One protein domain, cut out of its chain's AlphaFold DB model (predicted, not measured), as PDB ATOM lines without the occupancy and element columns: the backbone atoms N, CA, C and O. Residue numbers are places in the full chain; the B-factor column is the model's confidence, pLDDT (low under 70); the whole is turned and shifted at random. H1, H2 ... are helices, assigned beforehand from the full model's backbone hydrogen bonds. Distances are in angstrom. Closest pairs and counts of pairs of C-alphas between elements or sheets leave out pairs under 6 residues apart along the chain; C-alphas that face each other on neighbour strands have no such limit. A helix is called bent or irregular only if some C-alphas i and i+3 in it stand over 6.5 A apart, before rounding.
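AT A GLANCE: This is residues 76 to 133 of the 133 residues of the protein "Type I restriction enzyme, S subunit" of Salipiger thiooxidans (UniProt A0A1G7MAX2). One very long helix, H1, makes nearly the whole length, and a short helix, H2, folds back from its far end like a hook. The printed part has 58 residues with two named helices, H1 then H2, and no named strand; the class is all helix. The whole is extended, with a radius of gyration of the C-alphas of 19.9 A, a rod spanning 62 by 22 by 11 A.

IN THESE COORDINATES: H1, residues 77 to 117, begins with C-alpha 77 at (41.009, 21.797, -2.093) and is 59.5 A long. It has a kink of 34 degrees near residue 84, and is only just irregular: C-alphas 110 and 113 are 6.6 A apart. H2, residues 122 to 132, is 15.7 A long and ends with C-alpha 132 at (4.621, 53.654, 4.164).

HOW THE PARTS SIT: H1 and H2 are close but not clearly touching; their closest C-alphas, of Leu 115 and Val 122, are 7.5 A apart. They run opposite ways at a steep tilt of 54 degrees. In H2 every O i to N i+4 pair is within hydrogen-bond range, in H1 32 of 37.

THE WHOLE: The C-alphas farthest apart, of Pro 76 and Gly 118, are 62.3 A apart. Residues 76 to 110 and 126 to 133 stand free. The printed part has no cut, and the link from H1 to H2 is tight. Confidence is low, with pLDDT under 70, at residues 122 to 133.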
ATOM      1  N   PRO A  76      40.576  17.020  -3.044       94.38
ATOM      2  CA  PRO A  76      41.514  18.135  -3.125       94.38
ATOM      3  C   PRO A  76      40.819  19.490  -2.954       94.38
ATOM      4  O   PRO A  76      39.691  19.680  -3.408       94.38
ATOM      5  N   HIS A  77      41.534  20.456  -2.374       92.44
ATOM      6  CA  HIS A  77      41.009  21.797  -2.093       92.44
ATOM      7  C   HIS A  77      40.392  22.475  -3.325       92.44
ATOM      8  O   HIS A  77      39.300  23.022  -3.242       92.44
ATOM      9  N   SER A  78      41.036  22.347  -4.489       95.44
ATOM     10  CA  SER A  78      40.553  22.926  -5.749       95.44
ATOM     11  C   SER A  78      39.178  22.405  -6.177       95.44
ATOM     12  O   SER A  78      38.393  23.138  -6.775       95.44
ATOM     13  N   VAL A  79      38.861  21.146  -5.858       95.44
ATOM     14  CA  VAL A  79      37.551  20.546  -6.149       95.44
ATOM     15  C   VAL A  79      36.491  21.113  -5.212       95.44
ATOM     16  O   VAL A  79      35.390  21.432  -5.661       95.44
ATOM     17  N   VAL A  80      36.823  21.273  -3.926       94.25
ATOM     18  CA  VAL A  80      35.911  21.888  -2.949       94.25
ATOM     19  C   VAL A  80      35.648  23.344  -3.309       94.25
ATOM     20  O   VAL A  80      34.498  23.761  -3.283       94.25
ATOM     21  N   GLU A  81      36.669  24.099  -3.712       95.12
ATOM     22  CA  GLU A  81      36.511  25.489  -4.153       95.12
ATOM     23  C   GLU A  81      35.601  25.606  -5.377       95.12
ATOM     24  O   GLU A  81      34.693  26.438  -5.392       95.12
ATOM     25  N   ALA A  82      35.802  24.754  -6.387       96.69
ATOM     26  CA  ALA A  82      34.964  24.741  -7.584       96.69
ATOM     27  C   ALA A  82      33.505  24.383  -7.259       96.69
ATOM     28  O   ALA A  82      32.579  24.994  -7.794       96.69
ATOM     29  N   PHE A  83      33.296  23.420  -6.359       96.44
ATOM     30  CA  PHE A  83      31.967  23.090  -5.856       96.44
ATOM     31  C   PHE A  83      31.350  24.261  -5.086       96.44
ATOM     32  O   PHE A  83      30.217  24.645  -5.361       96.44
ATOM     33  N   ASP A  84      32.089  24.852  -4.148       95.88
ATOM     34  CA  ASP A  84      31.618  25.932  -3.284       95.88
ATOM     35  C   ASP A  84      31.208  27.164  -4.091       95.88
ATOM     36  O   ASP A  84      30.201  27.796  -3.766       95.88
ATOM     37  N   ALA A  85      31.946  27.473  -5.162       97.19
ATOM     38  CA  ALA A  85      31.638  28.569  -6.073       97.19
ATOM     39  C   ALA A  85      30.247  28.432  -6.719       97.19
ATOM     40  O   ALA A  85      29.600  29.441  -6.993       97.19
ATOM     41  N   ALA A  86      29.765  27.202  -6.925       96.31
ATOM     42  CA  ALA A  86      28.434  26.934  -7.464       96.31
ATOM     43  C   ALA A  86      27.389  26.701  -6.360       96.31
ATOM     44  O   ALA A  86      26.291  27.254  -6.409       96.31
ATOM     45  N   ALA A  87      27.714  25.905  -5.344       96.06
ATOM     46  CA  ALA A  87      26.753  25.458  -4.343       96.06
ATOM     47  C   ALA A  87      26.344  26.577  -3.380       96.06
ATOM     48  O   ALA A  87      25.151  26.769  -3.137       96.06
ATOM     49  N   LYS A  88      27.301  27.353  -2.852       95.25
ATOM     50  CA  LYS A  88      27.014  28.424  -1.883       95.25
ATOM     51  C   LYS A  88      25.991  29.445  -2.393       95.25
ATOM     52  O   LYS A  88      25.024  29.684  -1.665       95.25
ATOM     53  N   PRO A  89      26.112  30.019  -3.610       96.75
ATOM     54  CA  PRO A  89      25.105  30.959  -4.097       96.75
ATOM     55  C   PRO A  89      23.737  30.296  -4.306       96.75
ATOM     56  O   PRO A  89      22.719  30.935  -4.057       96.75
ATOM     57  N   MET A  90      23.682  29.015  -4.694       96.12
ATOM     58  CA  MET A  90      22.412  28.289  -4.826       96.12
ATOM     59  C   MET A  90      21.715  28.101  -3.475       96.12
ATOM     60  O   MET A  90      20.517  28.366  -3.365       96.12
ATOM     61  N   PHE A  91      22.449  27.689  -2.437       95.31
ATOM     62  CA  PHE A  91      21.897  27.544  -1.087       95.31
ATOM     63  C   PHE A  91      21.480  28.893  -0.490       95.31
ATOM     64  O   PHE A  91      20.386  28.991   0.060       95.31
ATOM     65  N   ALA A  92      22.287  29.941  -0.669       94.31
ATOM     66  CA  ALA A  92      21.932  31.293  -0.236       94.31
ATOM     67  C   ALA A  92      20.676  31.809  -0.957       94.31
ATOM     68  O   ALA A  92      19.789  32.396  -0.337       94.31
ATOM     69  N   ARG A  93      20.554  31.554  -2.268       95.88
ATOM     70  CA  ARG A  93      19.362  31.932  -3.031       95.88
ATOM     71  C   ARG A  93      18.130  31.161  -2.569       95.88
ATOM     72  O   ARG A  93      17.071  31.767  -2.444       95.88
ATOM     73  N   LYS A  94      18.264  29.861  -2.301       94.75
ATOM     74  CA  LYS A  94      17.187  29.038  -1.743       94.75
ATOM     75  C   LYS A  94      16.687  29.620  -0.420       94.75
ATOM     76  O   LYS A  94      15.490  29.822  -0.274       94.75
ATOM     77  N   GLU A  95      17.597  29.943   0.495       94.06
ATOM     78  CA  GLU A  95      17.245  30.542   1.787       94.06
ATOM     79  C   GLU A  95      16.538  31.897   1.618       94.06
ATOM     80  O   GLU A  95      15.501  32.137   2.231       94.06
ATOM     81  N   SER A  96      17.038  32.762   0.730       94.62
ATOM     82  CA  SER A  96      16.387  34.041   0.416       94.62
ATOM     83  C   SER A  96      14.963  33.858  -0.115       94.62
ATOM     84  O   SER A  96      14.080  34.626   0.259       94.62
ATOM     85  N   ILE A  97      14.737  32.855  -0.968       95.75
ATOM     86  CA  ILE A  97      13.408  32.544  -1.506       95.75
ATOM     87  C   ILE A  97      12.488  32.012  -0.403       95.75
ATOM     88  O   ILE A  97      11.314  32.359  -0.385       95.75
ATOM     89  N   GLU A  98      12.992  31.190   0.519       93.62
ATOM     90  CA  GLU A  98      12.203  30.683   1.651       93.62
ATOM     91  C   GLU A  98      11.728  31.824   2.561       93.62
ATOM     92  O   GLU A  98      10.550  31.870   2.921       93.62
ATOM     93  N   VAL A  99      12.607  32.783   2.867       93.38
ATOM     94  CA  VAL A  99      12.252  33.978   3.650       93.38
ATOM     95  C   VAL A  99      11.204  34.822   2.920       93.38
ATOM     96  O   VAL A  99      10.181  35.172   3.507       93.38
ATOM     97  N   GLU A 100      11.417  35.106   1.633       94.88
ATOM     98  CA  GLU A 100      10.471  35.872   0.814       94.88
ATOM     99  C   GLU A 100       9.103  35.179   0.737       94.88
ATOM    100  O   GLU A 100       8.065  35.816   0.913       94.88
ATOM    101  N   ASN A 101       9.091  33.859   0.539       95.81
ATOM    102  CA  ASN A 101       7.865  33.071   0.485       95.81
ATOM    103  C   ASN A 101       7.079  33.171   1.797       95.81
ATOM    104  O   ASN A 101       5.868  33.388   1.764       95.81
ATOM    105  N   GLN A 102       7.765  33.092   2.941       93.06
ATOM    106  CA  GLN A 102       7.133  33.250   4.248       93.06
ATOM    107  C   GLN A 102       6.522  34.647   4.414       93.06
ATOM    108  O   GLN A 102       5.382  34.763   4.869       93.06
ATOM    109  N   THR A 103       7.233  35.702   4.005       93.19
ATOM    110  CA  THR A 103       6.707  37.075   4.028       93.19
ATOM    111  C   THR A 103       5.474  37.223   3.137       93.19
ATOM    112  O   THR A 103       4.462  37.764   3.581       93.19
ATOM    113  N   LEU A 104       5.517  36.702   1.908       95.62
ATOM    114  CA  LEU A 104       4.395  36.750   0.968       95.62
ATOM    115  C   LEU A 104       3.185  35.954   1.468       95.62
ATOM    116  O   LEU A 104       2.050  36.411   1.324       95.62
ATOM    117  N   ALA A 105       3.405  34.790   2.081       94.50
ATOM    118  CA  ALA A 105       2.345  33.986   2.679       94.50
ATOM    119  C   ALA A 105       1.671  34.734   3.836       94.50
ATOM    120  O   ALA A 105       0.447  34.860   3.852       94.50
ATOM    121  N   THR A 106       2.457  35.308   4.753       93.31
ATOM    122  CA  THR A 106       1.932  36.126   5.855       93.31
ATOM    123  C   THR A 106       1.168  37.345   5.339       93.31
ATOM    124  O   THR A 106       0.080  37.645   5.836       93.31
ATOM    125  N   LEU A 107       1.691  38.028   4.317       91.44
ATOM    126  CA  LEU A 107       1.020  39.165   3.694       91.44
ATOM    127  C   LEU A 107      -0.321  38.749   3.078       91.44
ATOM    128  O   LEU A 107      -1.339  39.383   3.349       91.44
ATOM    129  N   ARG A 108      -0.350  37.653   2.310       92.44
ATOM    130  CA  ARG A 108      -1.582  37.087   1.741       92.44
ATOM    131  C   ARG A 108      -2.602  36.788   2.833       92.44
ATOM    132  O   ARG A 108      -3.742  37.225   2.721       92.44
ATOM    133  N   ASP A 109      -2.199  36.073   3.877       92.94
ATOM    134  CA  ASP A 109      -3.109  35.630   4.936       92.94
ATOM    135  C   ASP A 109      -3.633  36.806   5.777       92.94
ATOM    136  O   ASP A 109      -4.737  36.740   6.312       92.94
ATOM    137  N   THR A 110      -2.890  37.916   5.826       88.88
ATOM    138  CA  THR A 110      -3.315  39.161   6.484       88.88
ATOM    139  C   THR A 110      -4.257  39.991   5.607       88.88
ATOM    140  O   THR A 110      -5.250  40.537   6.092       88.88
ATOM    141  N   LEU A 111      -3.955  40.119   4.312       89.12
ATOM    142  CA  LEU A 111      -4.694  40.997   3.403       89.12
ATOM    143  C   LEU A 111      -5.958  40.348   2.843       89.12
ATOM    144  O   LEU A 111      -6.977  41.021   2.707       89.12
ATOM    145  N   LEU A 112      -5.916  39.054   2.521       89.50
ATOM    146  CA  LEU A 112      -7.011  38.370   1.836       89.50
ATOM    147  C   LEU A 112      -8.330  38.417   2.631       89.50
ATOM    148  O   LEU A 112      -9.348  38.758   2.029       89.50
ATOM    149  N   PRO A 113      -8.357  38.185   3.961       87.25
ATOM    150  CA  PRO A 113      -9.587  38.325   4.739       87.25
ATOM    151  C   PRO A 113     -10.151  39.753   4.716       87.25
ATOM    152  O   PRO A 113     -11.357  39.919   4.557       87.25
ATOM    153  N   ARG A 114      -9.290  40.779   4.809       84.00
ATOM    154  CA  ARG A 114      -9.696  42.200   4.813       84.00
ATOM    155  C   ARG A 114     -10.195  42.680   3.450       84.00
ATOM    156  O   ARG A 114     -11.080  43.527   3.369       84.00
ATOM    157  N   LEU A 115      -9.629  42.139   2.372       84.12
ATOM    158  CA  LEU A 115     -10.106  42.379   1.010       84.12
ATOM    159  C   LEU A 115     -11.472  41.716   0.784       84.12
ATOM    160  O   LEU A 115     -12.349  42.325   0.177       84.12
ATOM    161  N   MET A 116     -11.673  40.495   1.297       86.19
ATOM    162  CA  MET A 116     -12.948  39.776   1.177       86.19
ATOM    163  C   MET A 116     -14.069  40.383   2.029       86.19
ATOM    164  O   MET A 116     -15.218  40.366   1.595       86.19
ATOM    165  N   SER A 117     -13.765  40.933   3.211       85.75
ATOM    166  CA  SER A 117     -14.755  41.639   4.041       85.75
ATOM    167  C   SER A 117     -15.128  43.021   3.491       85.75
ATOM    168  O   SER A 117     -16.140  43.588   3.895       85.75
ATOM    169  N   GLY A 118     -14.337  43.564   2.558       80.50
ATOM    170  CA  GLY A 118     -14.500  44.920   2.030       80.50
ATOM    171  C   GLY A 118     -13.942  46.019   2.942       80.50
ATOM    172  O   GLY A 118     -14.032  47.193   2.577       80.50
ATOM    173  N   ASP A 119     -13.332  45.649   4.076       76.50
ATOM    174  CA  ASP A 119     -12.650  46.566   5.003       76.50
ATOM    175  C   ASP A 119     -11.398  47.192   4.380       76.50
ATOM    176  O   ASP A 119     -10.940  48.252   4.804       76.50
ATOM    177  N   LEU A 120     -10.831  46.532   3.369       74.31
ATOM    178  CA  LEU A 120      -9.728  47.032   2.568       74.31
ATOM    179  C   LEU A 120     -10.171  47.099   1.103       74.31
ATOM    180  O   LEU A 120     -10.524  46.087   0.500       74.31
ATOM    181  N   ARG A 121     -10.157  48.294   0.506       74.94
ATOM    182  CA  ARG A 121     -10.414  48.481  -0.931       74.94
ATOM    183  C   ARG A 121      -9.089  48.615  -1.664       74.94
ATOM    184  O   ARG A 121      -8.242  49.399  -1.253       74.94
ATOM    185  N   VAL A 122      -8.938  47.895  -2.777       67.56
ATOM    186  CA  VAL A 122      -7.674  47.775  -3.533       67.56
ATOM    187  C   VAL A 122      -7.053  49.135  -3.895       67.56
ATOM    188  O   VAL A 122      -5.837  49.270  -3.860       67.56
ATOM    189  N   GLY A 123      -7.875  50.154  -4.183       64.50
ATOM    190  CA  GLY A 123      -7.392  51.515  -4.454       64.50
ATOM    191  C   GLY A 123      -6.760  52.200  -3.237       64.50
ATOM    192  O   GLY A 123      -5.672  52.738  -3.351       64.50
ATOM    193  N   VAL A 124      -7.391  52.101  -2.064       62.16
ATOM    194  CA  VAL A 124      -6.907  52.734  -0.820       62.16
ATOM    195  C   VAL A 124      -5.692  51.989  -0.261       62.16
ATOM    196  O   VAL A 124      -4.753  52.607   0.220       62.16
ATOM    197  N   ALA A 125      -5.666  50.658  -0.389       61.62
ATOM    198  CA  ALA A 125      -4.530  49.838   0.033       61.62
ATOM    199  C   ALA A 125      -3.242  50.161  -0.734       61.62
ATOM    200  O   ALA A 125      -2.155  50.099  -0.167       61.62
ATOM    201  N   ARG A 126      -3.361  50.498  -2.025       61.25
ATOM    202  CA  ARG A 126      -2.222  50.908  -2.844       61.25
ATOM    203  C   ARG A 126      -1.639  52.233  -2.350       61.25
ATOM    204  O   ARG A 126      -0.430  52.312  -2.162       61.25
ATOM    205  N   ASP A 127      -2.495  53.211  -2.071       61.00
ATOM    206  CA  ASP A 127      -2.082  54.530  -1.578       61.00
ATOM    207  C   ASP A 127      -1.473  54.452  -0.161       61.00
ATOM    208  O   ASP A 127      -0.467  55.098   0.122       61.00
ATOM    209  N   GLU A 128      -2.025  53.615   0.728       63.72
ATOM    210  CA  GLU A 128      -1.488  53.402   2.083       63.72
ATOM    211  C   GLU A 128      -0.138  52.662   2.085       63.72
ATOM    212  O   GLU A 128       0.729  52.969   2.904       63.72
ATOM    213  N   MET A 129       0.070  51.711   1.167       64.12
ATOM    214  CA  MET A 129       1.353  51.012   1.029       64.12
ATOM    215  C   MET A 129       2.437  51.882   0.379       64.12
ATOM    216  O   MET A 129       3.591  51.792   0.789       64.12
ATOM    217  N   GLU A 130       2.088  52.730  -0.594       57.47
ATOM    218  CA  GLU A 130       3.019  53.696  -1.204       57.47
ATOM    219  C   GLU A 130       3.403  54.827  -0.225       57.47
ATOM    220  O   GLU A 130       4.501  55.360  -0.324       57.47
ATOM    221  N   ALA A 131       2.551  55.160   0.752       54.12
ATOM    222  CA  ALA A 131       2.850  56.157   1.788       54.12
ATOM    223  C   ALA A 131       3.710  55.629   2.958       54.12
ATOM    224  O   ALA A 131       4.253  56.423   3.726       54.12
ATOM    225  N   MET A 132       3.802  54.304   3.128       50.53
ATOM    226  CA  MET A 132       4.621  53.654   4.164       50.53
ATOM    227  C   MET A 132       5.997  53.178   3.664       50.53
ATOM    228  O   MET A 132       6.802  52.730   4.485       50.53
ATOM    229  N   ALA A 133       6.258  53.257   2.356       43.00
ATOM    230  CA  ALA A 133       7.543  52.952   1.723       43.00
ATOM    231  C   ALA A 133       8.388  54.223   1.536       43.00
ATOM    232  O   ALA A 133       9.629  54.113   1.670       43.00
TER     233      ALA A 133